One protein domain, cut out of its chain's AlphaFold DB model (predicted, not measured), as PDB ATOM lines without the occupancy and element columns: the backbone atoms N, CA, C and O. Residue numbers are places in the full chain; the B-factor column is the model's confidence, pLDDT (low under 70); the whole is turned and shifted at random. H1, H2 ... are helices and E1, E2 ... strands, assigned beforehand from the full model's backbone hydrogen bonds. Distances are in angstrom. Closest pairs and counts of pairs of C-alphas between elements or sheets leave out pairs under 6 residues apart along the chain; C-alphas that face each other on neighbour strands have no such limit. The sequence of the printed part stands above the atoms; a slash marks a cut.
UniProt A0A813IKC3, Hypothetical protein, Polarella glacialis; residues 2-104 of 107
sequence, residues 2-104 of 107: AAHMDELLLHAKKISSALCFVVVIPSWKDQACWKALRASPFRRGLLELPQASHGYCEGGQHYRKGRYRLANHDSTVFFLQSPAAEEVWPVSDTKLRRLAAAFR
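Overview. This is residues 2 to 104 of the 107 residues of the protein "Hypothetical protein" of Polarella glacialis (UniProt A0A813IKC3). A twisted three-stranded sheet, E1, E5 and E2, is the middle of the domain, with H1 and H2 over one face and H4 over E2 on the other, where the short H3 sits beside the strands. The small hairpin E3 and E4 lies off one end of this body, and its loop, residues 60 to 65, sticks out and lengthens the whole. The printed part has 103 residues with four named helices and five named strands, in the order H1, E1, H2, E2, E3, E4, E5, H3, H4; the class is mixed, and both sheets are antiparallel, ordered E1, E5, E2 and E3, E4. The outline is elongated, 47 by 30 by 28 A, and only just compact, close to loose, with a radius of gyration of the C-alphas of 15.3 A.

Arrangement. E5, residues 75 to 81, is the inner strand between the edge strands E1, residues 20 to 26, and E2, residues 43 to 49. The sheet is twisted, its C-alphas up to 4.0 A off the best plane. E5 is antiparallel to E1, with N 23 and O 78 2.9 A apart, and to E2, with N 77 and O 47 2.8 A apart, both within hydrogen-bond range. H2, residues 32 to 39, joins E1 to E2 in a split strand-helix-strand unit, two strands running the same way with E5 between them, and its crossover is right-handed. H2 is on the sheet at a height of 9.3 A, its closest C-alphas to E5 being Leu 37 and Phe 78, 7.0 A apart. H1, residues 2 to 14, is on the same face and runs along the strands, at 1 degrees to E5 on the local plane. H1 touches H2 with residues 2 to 3 alone, the closest C-alphas being Ala 2 and Leu 37, 6.0 A apart. On the opposite face H4, residues 93 to 103, is over E2; the closest C-alphas are those of Leu 47 and Leu 96, 6.7 A apart. H3, residues 83 to 88, is on that face too, over none of the strands. The hairpin of E3, residues 55 to 57, and E4, residues 68 to 70, has N 56 and O 69 2.8 A apart, within hydrogen-bond range. In H1, H2, H3 and H4 every O i to N i+4 pair is within hydrogen-bond range.

Along the chain. H1 begins at C-alpha 2, (15.784, 31.131, -58.054), and measures 18.5 A. E1 measures 19.6 A, E5 19.4 A, E2 17.2 A and H4 15.2 A. H4 ends at C-alpha 103, (6.398, 38.096, -37.908).

Size, cuts and confidence. The C-alphas farthest apart, those of Lys 14 and Lys 65, are 47.4 A apart. The printed part has no cut and no long link. Mean pLDDT of the printed part is 95.5, and no printed residue is under 70.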
ATOM      1  N   ALA A   2      16.237  32.491 -58.396       94.19
ATOM      2  CA  ALA A   2      15.784  31.131 -58.054       94.19
ATOM      3  C   ALA A   2      16.667  30.019 -58.658       94.19
ATOM      4  O   ALA A   2      17.204  29.214 -57.908       94.19
ATOM      5  N   ALA A   3      16.919  30.062 -59.972       96.94
ATOM      6  CA  ALA A   3      17.804  29.103 -60.644       96.94
ATOM      7  C   ALA A   3      19.218  29.060 -60.035       96.94
ATOM      8  O   ALA A   3      19.754  27.989 -59.787       96.94
ATOM      9  N   HIS A   4      19.782  30.223 -59.702       98.25
ATOM     10  CA  HIS A   4      21.102  30.291 -59.080       98.25
ATOM     11  C   HIS A   4      21.125  29.686 -57.664       98.25
ATOM     12  O   HIS A   4      22.073  29.002 -57.296       98.25
ATOM     13  N   MET A   5      20.067  29.883 -56.866       98.56
ATOM     14  CA  MET A   5      19.954  29.204 -55.569       98.56
ATOM     15  C   MET A   5      19.876  27.684 -55.743       98.56
ATOM     16  O   MET A   5      20.542  26.967 -55.000       98.56
ATOM     17  N   ASP A   6      19.132  27.193 -56.737       98.56
ATOM     18  CA  ASP A   6      19.060  25.759 -57.048       98.56
ATOM     19  C   ASP A   6      20.422  25.193 -57.489       98.56
ATOM     20  O   ASP A   6      20.792  24.101 -57.062       98.56
ATOM     21  N   GLU A   7      21.208  25.934 -58.276       98.62
ATOM     22  CA  GLU A   7      22.582  25.555 -58.646       98.62
ATOM     23  C   GLU A   7      23.491  25.425 -57.416       98.62
ATOM     24  O   GLU A   7      24.198  24.424 -57.265       98.62
ATOM     25  N   LEU A   8      23.446  26.404 -56.506       98.81
ATOM     26  CA  LEU A   8      24.234  26.384 -55.270       98.81
ATOM     27  C   LEU A   8      23.796  25.251 -54.334       98.81
ATOM     28  O   LEU A   8      24.639  24.581 -53.741       98.81
ATOM     29  N   LEU A   9      22.491  24.992 -54.225       98.81
ATOM     30  CA  LEU A   9      21.938  23.888 -53.434       98.81
ATOM     31  C   LEU A   9      22.286  22.524 -54.035       98.81
ATOM     32  O   LEU A   9      22.581  21.582 -53.298       98.81
ATOM     33  N   LEU A  10      22.314  22.421 -55.364       98.81
ATOM     34  CA  LEU A  10      22.780  21.233 -56.066       98.81
ATOM     35  C   LEU A  10      24.272  21.002 -55.826       98.81
ATOM     36  O   LEU A  10      24.674  19.867 -55.573       98.81
ATOM     37  N   HIS A  11      25.087  22.054 -55.869       98.75
ATOM     38  CA  HIS A  11      26.503  21.961 -55.532       98.75
ATOM     39  C   HIS A  11      26.701  21.530 -54.073       98.75
ATOM     40  O   HIS A  11      27.409  20.560 -53.819       98.75
ATOM     41  N   ALA A  12      26.008  22.168 -53.125       98.69
ATOM     42  CA  ALA A  12      26.046  21.813 -51.707       98.69
ATOM     43  C   ALA A  12      25.641  20.349 -51.469       98.69
ATOM     44  O   ALA A  12      26.320  19.637 -50.732       98.69
ATOM     45  N   LYS A  13      24.607  19.863 -52.172       98.56
ATOM     46  CA  LYS A  13      24.222  18.445 -52.176       98.56
ATOM     47  C   LYS A  13      25.358  17.534 -52.658       98.56
ATOM     48  O   LYS A  13      25.557  16.488 -52.055       98.56
ATOM     49  N   LYS A  14      26.085  17.896 -53.724       98.62
ATOM     50  CA  LYS A  14      27.188  17.077 -54.277       98.62
ATOM     51  C   LYS A  14      28.352  16.914 -53.303       98.62
ATOM     52  O   LYS A  14      28.963  15.854 -53.281       98.62
ATOM     53  N   ILE A  15      28.648  17.948 -52.521       98.50
ATOM     54  CA  ILE A  15      29.741  17.937 -51.538       98.50
ATOM     55  C   ILE A  15      29.261  17.630 -50.112       98.50
ATOM     56  O   ILE A  15      30.013  17.821 -49.163       98.50
ATOM     57  N   SER A  16      28.003  17.203 -49.950       98.06
ATOM     58  CA  SER A  16      27.375  16.914 -48.650       98.06
ATOM     59  C   SER A  16      27.467  18.063 -47.635       98.06
ATOM     60  O   SER A  16      27.522  17.838 -46.429       98.06
ATOM     61  N   SER A  17      27.470  19.311 -48.112       98.50
ATOM     62  CA  SER A  17      27.526  20.505 -47.267       98.50
ATOM     63  C   SER A  17      26.125  21.025 -46.963       98.50
ATOM     64  O   SER A  17      25.267  21.083 -47.845       98.50
ATOM     65  N   ALA A  18      25.907  21.487 -45.731       98.69
ATOM     66  CA  ALA A  18      24.658  22.124 -45.336       98.69
ATOM     67  C   ALA A  18      24.556  23.549 -45.915       98.69
ATOM     68  O   ALA A  18      25.289  24.453 -45.521       98.69
ATOM     69  N   LEU A  19      23.611  23.753 -46.834       98.75
ATOM     70  CA  LEU A  19      23.184  25.059 -47.341       98.75
ATOM     71  C   LEU A  19      21.660  25.226 -47.253       98.75
ATOM     72  O   LEU A  19      20.907  24.320 -47.628       98.75
ATOM     73  N   CYS A  20      21.224  26.398 -46.785       98.56
ATOM     74  CA  CYS A  20      19.825  26.791 -46.634       98.56
ATOM     75  C   CYS A  20      19.625  28.229 -47.134       98.56
ATOM     76  O   CYS A  20      20.356  29.130 -46.726       98.56
ATOM     77  N   PHE A  21      18.600  28.445 -47.956       98.69
ATOM     78  CA  PHE A  21      18.083  29.770 -48.284       98.69
ATOM     79  C   PHE A  21      16.686  29.937 -47.682       98.69
ATOM     80  O   PHE A  21      15.797  29.113 -47.909       98.69
ATOM     81  N   VAL A  22      16.488  31.033 -46.946       98.50
ATOM     82  CA  VAL A  22      15.172  31.482 -46.477       98.50
ATOM     83  C   VAL A  22      14.797  32.722 -47.271       98.50
ATOM     84  O   VAL A  22      15.450  33.757 -47.160       98.50
ATOM     85  N   VAL A  23      13.769  32.609 -48.105       98.31
ATOM     86  CA  VAL A  23      13.419  33.632 -49.096       98.31
ATOM     87  C   VAL A  23      12.061  34.224 -48.746       98.31
ATOM     88  O   VAL A  23      11.054  33.530 -48.841       98.31
ATOM     89  N   VAL A  24      12.036  35.497 -48.344       97.31
ATOM     90  CA  VAL A  24      10.809  36.253 -48.041       97.31
ATOM     91  C   VAL A  24      10.442  37.093 -49.258       97.31
ATOM     92  O   VAL A  24      11.198  37.986 -49.637       97.31
ATOM     93  N   ILE A  25       9.299  36.806 -49.880       96.44
ATOM     94  CA  ILE A  25       8.800  37.557 -51.040       96.44
ATOM     95  C   ILE A  25       7.292  37.797 -50.928       96.44
ATOM     96  O   ILE A  25       6.612  37.014 -50.267       96.44
ATOM     97  N   PRO A  26       6.734  38.818 -51.598       95.75
ATOM     98  CA  PRO A  26       5.285  38.935 -51.751       95.75
ATOM     99  C   PRO A  26       4.677  37.669 -52.379       95.75
ATOM    100  O   PRO A  26       5.269  37.087 -53.296       95.75
ATOM    101  N   SER A  27       3.487  37.255 -51.938       96.25
ATOM    102  CA  SER A  27       2.780  36.054 -52.425       96.25
ATOM    103  C   SER A  27       2.128  36.264 -53.800       96.25
ATOM    104  O   SER A  27       0.954  35.959 -54.009       96.25
ATOM    105  N   TRP A  28       2.869  36.796 -54.774       94.38
ATOM    106  CA  TRP A  28       2.390  36.987 -56.144       94.38
ATOM    107  C   TRP A  28       2.422  35.667 -56.919       94.38
ATOM    108  O   TRP A  28       3.323  35.420 -57.721       94.38
ATOM    109  N   LYS A  29       1.430  34.809 -56.671       94.75
ATOM    110  CA  LYS A  29       1.388  33.418 -57.158       94.75
ATOM    111  C   LYS A  29       1.473  33.279 -58.676       94.75
ATOM    112  O   LYS A  29       1.946  32.253 -59.158       94.75
ATOM    113  N   ASP A  30       1.074  34.303 -59.426       96.06
ATOM    114  CA  ASP A  30       1.129  34.291 -60.889       96.06
ATOM    115  C   ASP A  30       2.504  34.621 -61.464       96.06
ATOM    116  O   ASP A  30       2.788  34.268 -62.614       96.06
ATOM    117  N   GLN A  31       3.381  35.225 -60.663       97.12
ATOM    118  CA  GLN A  31       4.695  35.664 -61.104       97.12
ATOM    119  C   GLN A  31       5.660  34.488 -61.240       97.12
ATOM    120  O   GLN A  31       5.731  33.597 -60.387       97.12
ATOM    121  N   ALA A  32       6.455  34.513 -62.311       96.44
ATOM    122  CA  ALA A  32       7.411  33.454 -62.626       96.44
ATOM    123  C   ALA A  32       8.411  33.206 -61.483       96.44
ATOM    124  O   ALA A  32       8.758  32.061 -61.206       96.44
ATOM    125  N   CYS A  33       8.830  34.259 -60.775       95.44
ATOM    126  CA  CYS A  33       9.744  34.140 -59.640       95.44
ATOM    127  C   CYS A  33       9.141  33.343 -58.472       95.44
ATOM    128  O   CYS A  33       9.810  32.466 -57.928       95.44
ATOM    129  N   TRP A  34       7.876  33.598 -58.123       97.69
ATOM    130  CA  TRP A  34       7.174  32.877 -57.062       97.69
ATOM    131  C   TRP A  34       6.953  31.417 -57.461       97.69
ATOM    132  O   TRP A  34       7.271  30.506 -56.695       97.69
ATOM    133  N   LYS A  35       6.496  31.182 -58.700       98.25
ATOM    134  CA  LYS A  35       6.300  29.834 -59.259       98.25
ATOM    135  C   LYS A  35       7.599  29.023 -59.254       98.25
ATOM    136  O   LYS A  35       7.578  27.863 -58.851       98.25
ATOM    137  N   ALA A  36       8.725  29.635 -59.623       98.12
ATOM    138  CA  ALA A  36      10.034  28.982 -59.612       98.12
ATOM    139  C   ALA A  36      10.459  28.551 -58.197       98.12
ATOM    140  O   ALA A  36      10.854  27.405 -58.000       98.12
ATOM    141  N   LEU A  37      10.308  29.419 -57.191       98.25
ATOM    142  CA  LEU A  37      10.606  29.070 -55.792       98.25
ATOM    143  C   LEU A  37       9.679  27.967 -55.264       98.25
ATOM    144  O   LEU A  37      10.119  27.058 -54.560       98.25
ATOM    145  N   ARG A  38       8.392  28.013 -55.632       98.12
ATOM    146  CA  ARG A  38       7.405  26.993 -55.259       98.12
ATOM    147  C   ARG A  38       7.726  25.624 -55.863       98.12
ATOM    148  O   ARG A  38       7.501  24.616 -55.190       98.12
ATOM    149  N   ALA A  39       8.237  25.604 -57.092       98.12
ATOM    150  CA  ALA A  39       8.564  24.397 -57.849       98.12
ATOM    151  C   ALA A  39       9.990  23.862 -57.612       98.12
ATOM    152  O   ALA A  39      10.290  22.768 -58.083       98.12
ATOM    153  N   SER A  40      10.855  24.587 -56.888       98.44
ATOM    154  CA  SER A  40      12.231  24.145 -56.619       98.44
ATOM    155  C   SER A  40      12.265  22.742 -55.983       98.44
ATOM    156  O   SER A  40      11.561  22.498 -54.993       98.44
ATOM    157  N   PRO A  41      13.119  21.822 -56.476       98.00
ATOM    158  CA  PRO A  41      13.275  20.481 -55.904       98.00
ATOM    159  C   PRO A  41      13.941  20.502 -54.518       98.00
ATOM    160  O   PRO A  41      13.913  19.514 -53.776       98.00
ATOM    161  N   PHE A  42      14.540  21.631 -54.142       98.62
ATOM    162  CA  PHE A  42      15.154  21.841 -52.836       98.62
ATOM    163  C   PHE A  42      14.194  22.465 -51.822       98.62
ATOM    164  O   PHE A  42      14.566  22.659 -50.667       98.62
ATOM    165  N   ARG A  43      12.944  22.758 -52.198       98.44
ATOM    166  CA  ARG A  43      11.952  23.277 -51.252       98.44
ATOM    167  C   ARG A  43      11.632  22.235 -50.178       98.44
ATOM    168  O   ARG A  43      11.228  21.118 -50.497       98.44
ATOM    169  N   ARG A  44      11.758  22.622 -48.906       98.31
ATOM    170  CA  ARG A  44      11.411  21.795 -47.729       98.31
ATOM    171  C   ARG A  44      10.218  22.297 -46.943       98.31
ATOM    172  O   ARG A  44       9.577  21.537 -46.232       98.31
ATOM    173  N   GLY A  45       9.834  23.546 -47.153       97.50
ATOM    174  CA  GLY A  45       8.607  24.083 -46.597       97.50
ATOM    175  C   GLY A  45       8.305  25.458 -47.155       97.50
ATOM    176  O   GLY A  45       9.089  26.032 -47.918       97.50
ATOM    177  N   LEU A  46       7.146  25.970 -46.774       97.75
ATOM    178  CA  LEU A  46       6.818  27.376 -46.912       97.75
ATOM    179  C   LEU A  46       5.977  27.824 -45.722       97.75
ATOM    180  O   LEU A  46       5.330  27.003 -45.072       97.75
ATOM    181  N   LEU A  47       5.981  29.123 -45.470       98.06
ATOM    182  CA  LEU A  47       5.071  29.791 -44.553       98.06
ATOM    183  C   LEU A  47       4.376  30.915 -45.317       98.06
ATOM    184  O   LEU A  47       5.047  31.792 -45.855       98.06
ATOM    185  N   GLU A  48       3.048  30.890 -45.353       97.50
ATOM    186  CA  GLU A  48       2.261  32.025 -45.837       97.50
ATOM    187  C   GLU A  48       2.012  32.990 -44.676       97.50
ATOM    188  O   GLU A  48       1.608  32.585 -43.582       97.50
ATOM    189  N   LEU A  49       2.258  34.270 -44.923       96.69
ATOM    190  CA  LEU A  49       2.026  35.377 -44.009       96.69
ATOM    191  C   LEU A  49       0.931  36.259 -44.613       96.69
ATOM    192  O   LEU A  49       1.223  37.035 -45.527       96.69
ATOM    193  N   PRO A  50      -0.317  36.168 -44.127       95.12
ATOM    194  CA  PRO A  50      -1.395  37.019 -44.609       95.12
ATOM    195  C   PRO A  50      -1.067  38.507 -44.451       95.12
ATOM    196  O   PRO A  50      -0.396  38.913 -43.488       95.12
ATOM    197  N   GLN A  51      -1.575  39.339 -45.354       93.25
ATOM    198  CA  GLN A  51      -1.568  40.792 -45.203       93.25
ATOM    199  C   GLN A  51      -2.136  41.197 -43.836       93.25
ATOM    200  O   GLN A  51      -2.941  40.479 -43.242       93.25
ATOM    201  N   ALA A  52      -1.692  42.337 -43.311       88.38
ATOM    202  CA  ALA A  52      -2.037  42.826 -41.973       88.38
ATOM    203  C   ALA A  52      -1.649  41.924 -40.777       88.38
ATOM    204  O   ALA A  52      -1.771  42.360 -39.636       88.38
ATOM    205  N   SER A  53      -1.121  40.713 -40.993       90.06
ATOM    206  CA  SER A  53      -0.606  39.848 -39.917       90.06
ATOM    207  C   SER A  53       0.902  39.989 -39.683       90.06
ATOM    208  O   SER A  53       1.430  39.421 -38.730       90.06
ATOM    209  N   HIS A  54       1.594  40.752 -40.533       92.88
ATOM    210  CA  HIS A  54       3.034  40.991 -40.470       92.88
ATOM    211  C   HIS A  54       3.396  42.406 -40.941       92.88
ATOM    212  O   HIS A  54       2.555  43.124 -41.483       92.88
ATOM    213  N   GLY A  55       4.649  42.817 -40.736       90.81
ATOM    214  CA  GLY A  55       5.145  44.131 -41.145       90.81
ATOM    215  C   GLY A  55       6.511  44.090 -41.824       90.81
ATOM    216  O   GLY A  55       7.248  43.112 -41.732       90.81
ATOM    217  N   TYR A  56       6.844  45.194 -42.485       89.88
ATOM    218  CA  TYR A  56       8.145  45.459 -43.091       89.88
ATOM    219  C   TYR A  56       8.815  46.645 -42.407       89.88
ATOM    220  O   TYR A  56       8.143  47.506 -41.839       89.88
ATOM    221  N   CYS A  57      10.139  46.721 -42.515       89.56
ATOM    222  CA  CYS A  57      10.834  47.968 -42.228       89.56
ATOM    223  C   CYS A  57      10.685  48.936 -43.412       89.56
ATOM    224  O   CYS A  57      10.598  48.517 -44.569       89.56
ATOM    225  N   GLU A  58      10.639  50.233 -43.131       89.25
ATOM    226  CA  GLU A  58      10.612  51.270 -44.165       89.25
ATOM    227  C   GLU A  58      11.923  51.283 -44.966       89.25
ATOM    228  O   GLU A  58      13.005  51.382 -44.396       89.25
ATOM    229  N   GLY A  59      11.864  51.275 -46.303       88.81
ATOM    230  CA  GLY A  59      13.082  51.377 -47.128       88.81
ATOM    231  C   GLY A  59      13.852  52.689 -46.889       88.81
ATOM    232  O   GLY A  59      15.081  52.724 -46.916       88.81
ATOM    233  N   GLY A  60      13.123  53.762 -46.560       89.12
ATOM    234  CA  GLY A  60      13.665  55.064 -46.158       89.12
ATOM    235  C   GLY A  60      14.012  55.187 -44.669       89.12
ATOM    236  O   GLY A  60      14.144  56.306 -44.176       89.12
ATOM    237  N   GLN A  61      14.142  54.080 -43.928       89.94
ATOM    238  CA  GLN A  61      14.381  54.072 -42.472       89.94
ATOM    239  C   GLN A  61      15.594  54.892 -41.997       89.94
ATOM    240  O   GLN A  61      15.687  55.211 -40.818       89.94
ATOM    241  N   HIS A  62      16.533  55.224 -42.888       89.06
ATOM    242  CA  HIS A  62      17.722  56.019 -42.573       89.06
ATOM    243  C   HIS A  62      17.442  57.528 -42.445       89.06
ATOM    244  O   HIS A  62      18.245  58.235 -41.848       89.06
ATOM    245  N   TYR A  63      16.307  58.024 -42.954       90.69
ATOM    246  CA  TYR A  63      15.884  59.427 -42.800       90.69
ATOM    247  C   TYR A  63      14.441  59.593 -42.292       90.69
ATOM    248  O   TYR A  63      14.052  60.688 -41.887       90.69
ATOM    249  N   ARG A  64      13.619  58.535 -42.297       84.94
ATOM    250  CA  ARG A  64      12.242  58.566 -41.773       84.94
ATOM    251  C   ARG A  64      12.201  58.228 -40.283       84.94
ATOM    252  O   ARG A  64      12.886  57.324 -39.820       84.94
ATOM    253  N   LYS A  65      11.327  58.915 -39.534       79.44
ATOM    254  CA  LYS A  65      11.093  58.639 -38.102       79.44
ATOM    255  C   LYS A  65      10.378  57.299 -37.861       79.44
ATOM    256  O   LYS A  65      10.645  56.637 -36.863       79.44
ATOM    257  N   GLY A  66       9.479  56.899 -38.766       77.12
ATOM    258  CA  GLY A  66       8.771  55.617 -38.703       77.12
ATOM    259  C   GLY A  66       9.647  54.472 -39.210       77.12
ATOM    260  O   GLY A  66      10.164  54.544 -40.322       77.12
ATOM    261  N   ARG A  67       9.820  53.425 -38.394       80.25
ATOM    262  CA  ARG A  67      10.673  52.272 -38.733       80.25
ATOM    263  C   ARG A  67       9.917  51.108 -39.356       80.25
ATOM    264  O   ARG A  67      10.511  50.375 -40.137       80.25
ATOM    265  N   TYR A  68       8.638  50.945 -39.026       86.50
ATOM    266  CA  TYR A  68       7.848  49.776 -39.398       86.50
ATOM    267  C   TYR A  68       6.555  50.189 -40.088       86.50
ATOM    268  O   TYR A  68       5.909  51.151 -39.674       86.50
ATOM    269  N   ARG A  69       6.164  49.421 -41.104       87.56
ATOM    270  CA  ARG A  69       4.867  49.521 -41.772       87.56
ATOM    271  C   ARG A  69       4.188  48.164 -41.790       87.56
ATOM    272  O   ARG A  69       4.847  47.141 -41.985       87.56
ATOM    273  N   LEU A  70       2.873  48.159 -41.625       91.50
ATOM    274  CA  LEU A  70       2.085  46.947 -41.790       91.50
ATOM    275  C   LEU A  70       2.135  46.491 -43.256       91.50
ATOM    276  O   LEU A  70       2.110  47.316 -44.173       91.50
ATOM    277  N   ALA A  71       2.237  45.184 -43.483       92.25
ATOM    278  CA  ALA A  71       2.223  44.637 -44.828       92.25
ATOM    279  C   ALA A  71       0.824  44.757 -45.443       92.25
ATOM    280  O   ALA A  71      -0.169  44.330 -44.855       92.25
ATOM    281  N   ASN A  72       0.767  45.314 -46.650       92.62
ATOM    282  CA  ASN A  72      -0.452  45.513 -47.433       92.62
ATOM    283  C   ASN A  72      -0.702  44.399 -48.465       92.62
ATOM    284  O   ASN A  72      -1.621  44.510 -49.268       92.62
ATOM    285  N   HIS A  73       0.135  43.364 -48.467       92.56
ATOM    286  CA  HIS A  73       0.010  42.177 -49.300       92.56
ATOM    287  C   HIS A  73       0.454  40.955 -48.500       92.56
ATOM    288  O   HIS A  73       1.243  41.078 -47.556       92.56
ATOM    289  N   ASP A  74      -0.036  39.786 -48.899       96.75
ATOM    290  CA  ASP A  74       0.469  38.510 -48.409       96.75
ATOM    291  C   ASP A  74       1.953  38.353 -48.777       96.75
ATOM    292  O   ASP A  74       2.403  38.826 -49.829       96.75
ATOM    293  N   SER A  75       2.704  37.661 -47.926       97.25
ATOM    294  CA  SER A  75       4.089  37.273 -48.193       97.25
ATOM    295  C   SER A  75       4.272  35.772 -48.010       97.25
ATOM    296  O   SER A  75       3.718  35.181 -47.087       97.25
ATOM    297  N   THR A  76       5.102  35.154 -48.842       98.19
ATOM    298  CA  THR A  76       5.517  33.761 -48.685       98.19
ATOM    299  C   THR A  76       6.969  33.725 -48.229       98.19
ATOM    300  O   THR A  76       7.842  34.362 -48.826       98.19
ATOM    301  N   VAL A  77       7.243  32.938 -47.192       98.44
ATOM    302  CA  VAL A  77       8.597  32.563 -46.784       98.44
ATOM    303  C   VAL A  77       8.882  31.163 -47.310       98.44
ATOM    304  O   VAL A  77       8.289  30.193 -46.842       98.44
ATOM    305  N   PHE A  78       9.780  31.043 -48.283       98.62
ATOM    306  CA  PHE A  78      10.243  29.755 -48.798       98.62
ATOM    307  C   PHE A  78      11.490  29.283 -48.058       98.62
ATOM    308  O   PHE A  78      12.396  30.072 -47.797       98.62
ATOM    309  N   PHE A  79      11.555  27.980 -47.785       98.69
ATOM    310  CA  PHE A  79      12.728  27.318 -47.219       98.69
ATOM    311  C   PHE A  79      13.288  26.346 -48.255       98.69
ATOM    312  O   PHE A  79      12.659  25.322 -48.545       98.69
ATOM    313  N   LEU A  80      14.442  26.682 -48.832       98.81
ATOM    314  CA  LEU A  80      15.146  25.864 -49.820       98.81
ATOM    315  C   LEU A  80      16.414  25.294 -49.182       98.81
ATOM    316  O   LEU A  80      17.252  26.058 -48.703       98.81
ATOM    317  N   GLN A  81      16.552  23.972 -49.140       98.81
ATOM    318  CA  GLN A  81      17.611  23.298 -48.391       98.81
ATOM    319  C   GLN A  81      18.242  22.155 -49.185       98.81
ATOM    320  O   GLN A  81      17.570  21.358 -49.841       98.81
ATOM    321  N   SER A  82      19.567  22.070 -49.084       98.81
ATOM    322  CA  SER A  82      20.310  20.844 -49.385       98.81
ATOM    323  C   SER A  82      19.918  19.735 -48.390       98.81
ATOM    324  O   SER A  82      19.484  20.061 -47.284       98.81
ATOM    325  N   PRO A  83      20.106  18.442 -48.718       98.62
ATOM    326  CA  PRO A  83      19.785  17.350 -47.792       98.62
ATOM    327  C   PRO A  83      20.482  17.475 -46.427       98.62
ATOM    328  O   PRO A  83      19.823  17.413 -45.398       98.62
ATOM    329  N   ALA A  84      21.783  17.788 -46.410       98.62
ATOM    330  CA  ALA A  84      22.526  17.992 -45.164       98.62
ATOM    331  C   ALA A  84      21.964  19.157 -44.321       98.62
ATOM    332  O   ALA A  84      21.944  19.097 -43.096       98.62
ATOM    333  N   ALA A  85      21.463  20.225 -44.954       98.56
ATOM    334  CA  ALA A  85      20.836  21.328 -44.223       98.56
ATOM    335  C   ALA A  85      19.465  20.974 -43.642       98.56
ATOM    336  O   ALA A  85      19.075  21.569 -42.641       98.56
ATOM    337  N   GLU A  86      18.729  20.049 -44.254       98.00
ATOM    338  CA  GLU A  86      17.451  19.571 -43.721       98.00
ATOM    339  C   GLU A  86      17.650  18.781 -42.421       98.00
ATOM    340  O   GLU A  86      16.857  18.926 -41.495       98.00
ATOM    341  N   GLU A  87      18.746  18.031 -42.308       97.75
ATOM    342  CA  GLU A  87      19.123  17.329 -41.076       97.75
ATOM    343  C   GLU A  87      19.520  18.309 -39.958       97.75
ATOM    344  O   GLU A  87      19.083  18.171 -38.815       97.75
ATOM    345  N   VAL A  88      20.299  19.346 -40.289       98.00
ATOM    346  CA  VAL A  88      20.779  20.345 -39.312       98.00
ATOM    347  C   VAL A  88      19.673  21.335 -38.917       98.00
ATOM    348  O   VAL A  88      19.510  21.690 -37.745       98.00
ATOM    349  N   TRP A  89      18.877  21.799 -39.883       98.06
ATOM    350  CA  TRP A  89      17.839  22.815 -39.698       98.06
ATOM    351  C   TRP A  89      16.489  22.379 -40.283       98.06
ATOM    352  O   TRP A  89      15.940  23.083 -41.135       98.06
ATOM    353  N   PRO A  90      15.870  21.302 -39.769       97.81
ATOM    354  CA  PRO A  90      14.616  20.795 -40.317       97.81
ATOM    355  C   PRO A  90      13.509  21.844 -40.236       97.81
ATOM    356  O   PRO A  90      13.367  22.526 -39.207       97.81
ATOM    357  N   VAL A  91      12.708  21.954 -41.297       98.00
ATOM    358  CA  VAL A  91      11.549  22.857 -41.379       98.00
ATOM    359  C   VAL A  91      10.343  22.205 -40.700       98.00
ATOM    360  O   VAL A  91       9.412  21.733 -41.336       98.00
ATOM    361  N   SER A  92      10.381  22.140 -39.369       97.44
ATOM    362  CA  SER A  92       9.294  21.570 -38.561       97.44
ATOM    363  C   SER A  92       8.146  22.561 -38.340       97.44
ATOM    364  O   SER A  92       8.398  23.759 -38.164       97.44
ATOM    365  N   ASP A  93       6.928  22.058 -38.148       97.25
ATOM    366  CA  ASP A  93       5.751  22.869 -37.797       97.25
ATOM    367  C   ASP A  93       5.959  23.751 -36.563       97.25
ATOM    368  O   ASP A  93       5.501  24.892 -36.511       97.25
ATOM    369  N   THR A  94       6.683  23.258 -35.555       97.81
ATOM    370  CA  THR A  94       6.980  24.037 -34.344       97.81
ATOM    371  C   THR A  94       7.838  25.263 -34.658       97.81
ATOM    372  O   THR A  94       7.562  26.348 -34.143       97.81
ATOM    373  N   LYS A  95       8.842  25.135 -35.536       97.50
ATOM    374  CA  LYS A  95       9.637  26.283 -36.005       97.50
ATOM    375  C   LYS A  95       8.795  27.227 -36.860       97.50
ATOM    376  O   LYS A  95       8.880  28.433 -36.650       97.50
ATOM    377  N   LEU A  96       7.950  26.701 -37.751       98.00
ATOM    378  CA  LEU A  96       7.056  27.518 -38.581       98.00
ATOM    379  C   LEU A  96       6.081  28.342 -37.730       98.00
ATOM    380  O   LEU A  96       5.963  29.544 -37.943       98.00
ATOM    381  N   ARG A  97       5.458  27.745 -36.705       96.62
ATOM    382  CA  ARG A  97       4.579  28.463 -35.760       96.62
ATOM    383  C   ARG A  97       5.317  29.555 -34.990       96.62
ATOM    384  O   ARG A  97       4.809  30.668 -34.870       96.62
ATOM    385  N   ARG A  98       6.517  29.258 -34.477       97.12
ATOM    386  CA  ARG A  98       7.351  30.247 -33.770       97.12
ATOM    387  C   ARG A  98       7.758  31.397 -34.686       97.12
ATOM    388  O   ARG A  98       7.726  32.547 -34.260       97.12
ATOM    389  N   LEU A  99       8.107  31.095 -35.933       96.75
ATOM    390  CA  LEU A  99       8.466  32.106 -36.918       96.75
ATOM    391  C   LEU A  99       7.261  32.973 -37.299       96.75
ATOM    392  O   LEU A  99       7.373  34.193 -37.272       96.75
ATOM    393  N   ALA A 100       6.100  32.373 -37.571       95.69
ATOM    394  CA  ALA A 100       4.862  33.107 -37.837       95.69
ATOM    395  C   ALA A 100       4.508  34.054 -36.679       95.69
ATOM    396  O   ALA A 100       4.166  35.213 -36.895       95.69
ATOM    397  N   ALA A 101       4.668  33.588 -35.436       94.94
ATOM    398  CA  ALA A 101       4.473  34.415 -34.252       94.94
ATOM    399  C   ALA A 101       5.442  35.607 -34.182       94.94
ATOM    400  O   ALA A 101       5.029  36.670 -33.727       94.94
ATOM    401  N   ALA A 102       6.691  35.436 -34.630       94.62
ATOM    402  CA  ALA A 102       7.712  36.485 -34.658       94.62
ATOM    403  C   ALA A 102       7.498  37.522 -35.775       94.62
ATOM    404  O   ALA A 102       7.968  38.649 -35.648       94.62
ATOM    405  N   PHE A 103       6.778  37.163 -36.844       93.69
ATOM    406  CA  PHE A 103       6.398  38.096 -37.908       93.69
ATOM    407  C   PHE A 103       5.265  39.043 -37.518       93.69
ATOM    408  O   PHE A 103       5.105  40.071 -38.178       93.69
ATOM    409  N   ARG A 104       4.494  38.723 -36.470       88.50
ATOM    410  CA  ARG A 104       3.393  39.576 -36.019       88.50
ATOM    411  C   ARG A 104       3.893  40.986 -35.751       88.50
ATOM    412  O   ARG A 104       4.840  41.185 -34.988       88.50
TER     413      ARG A 104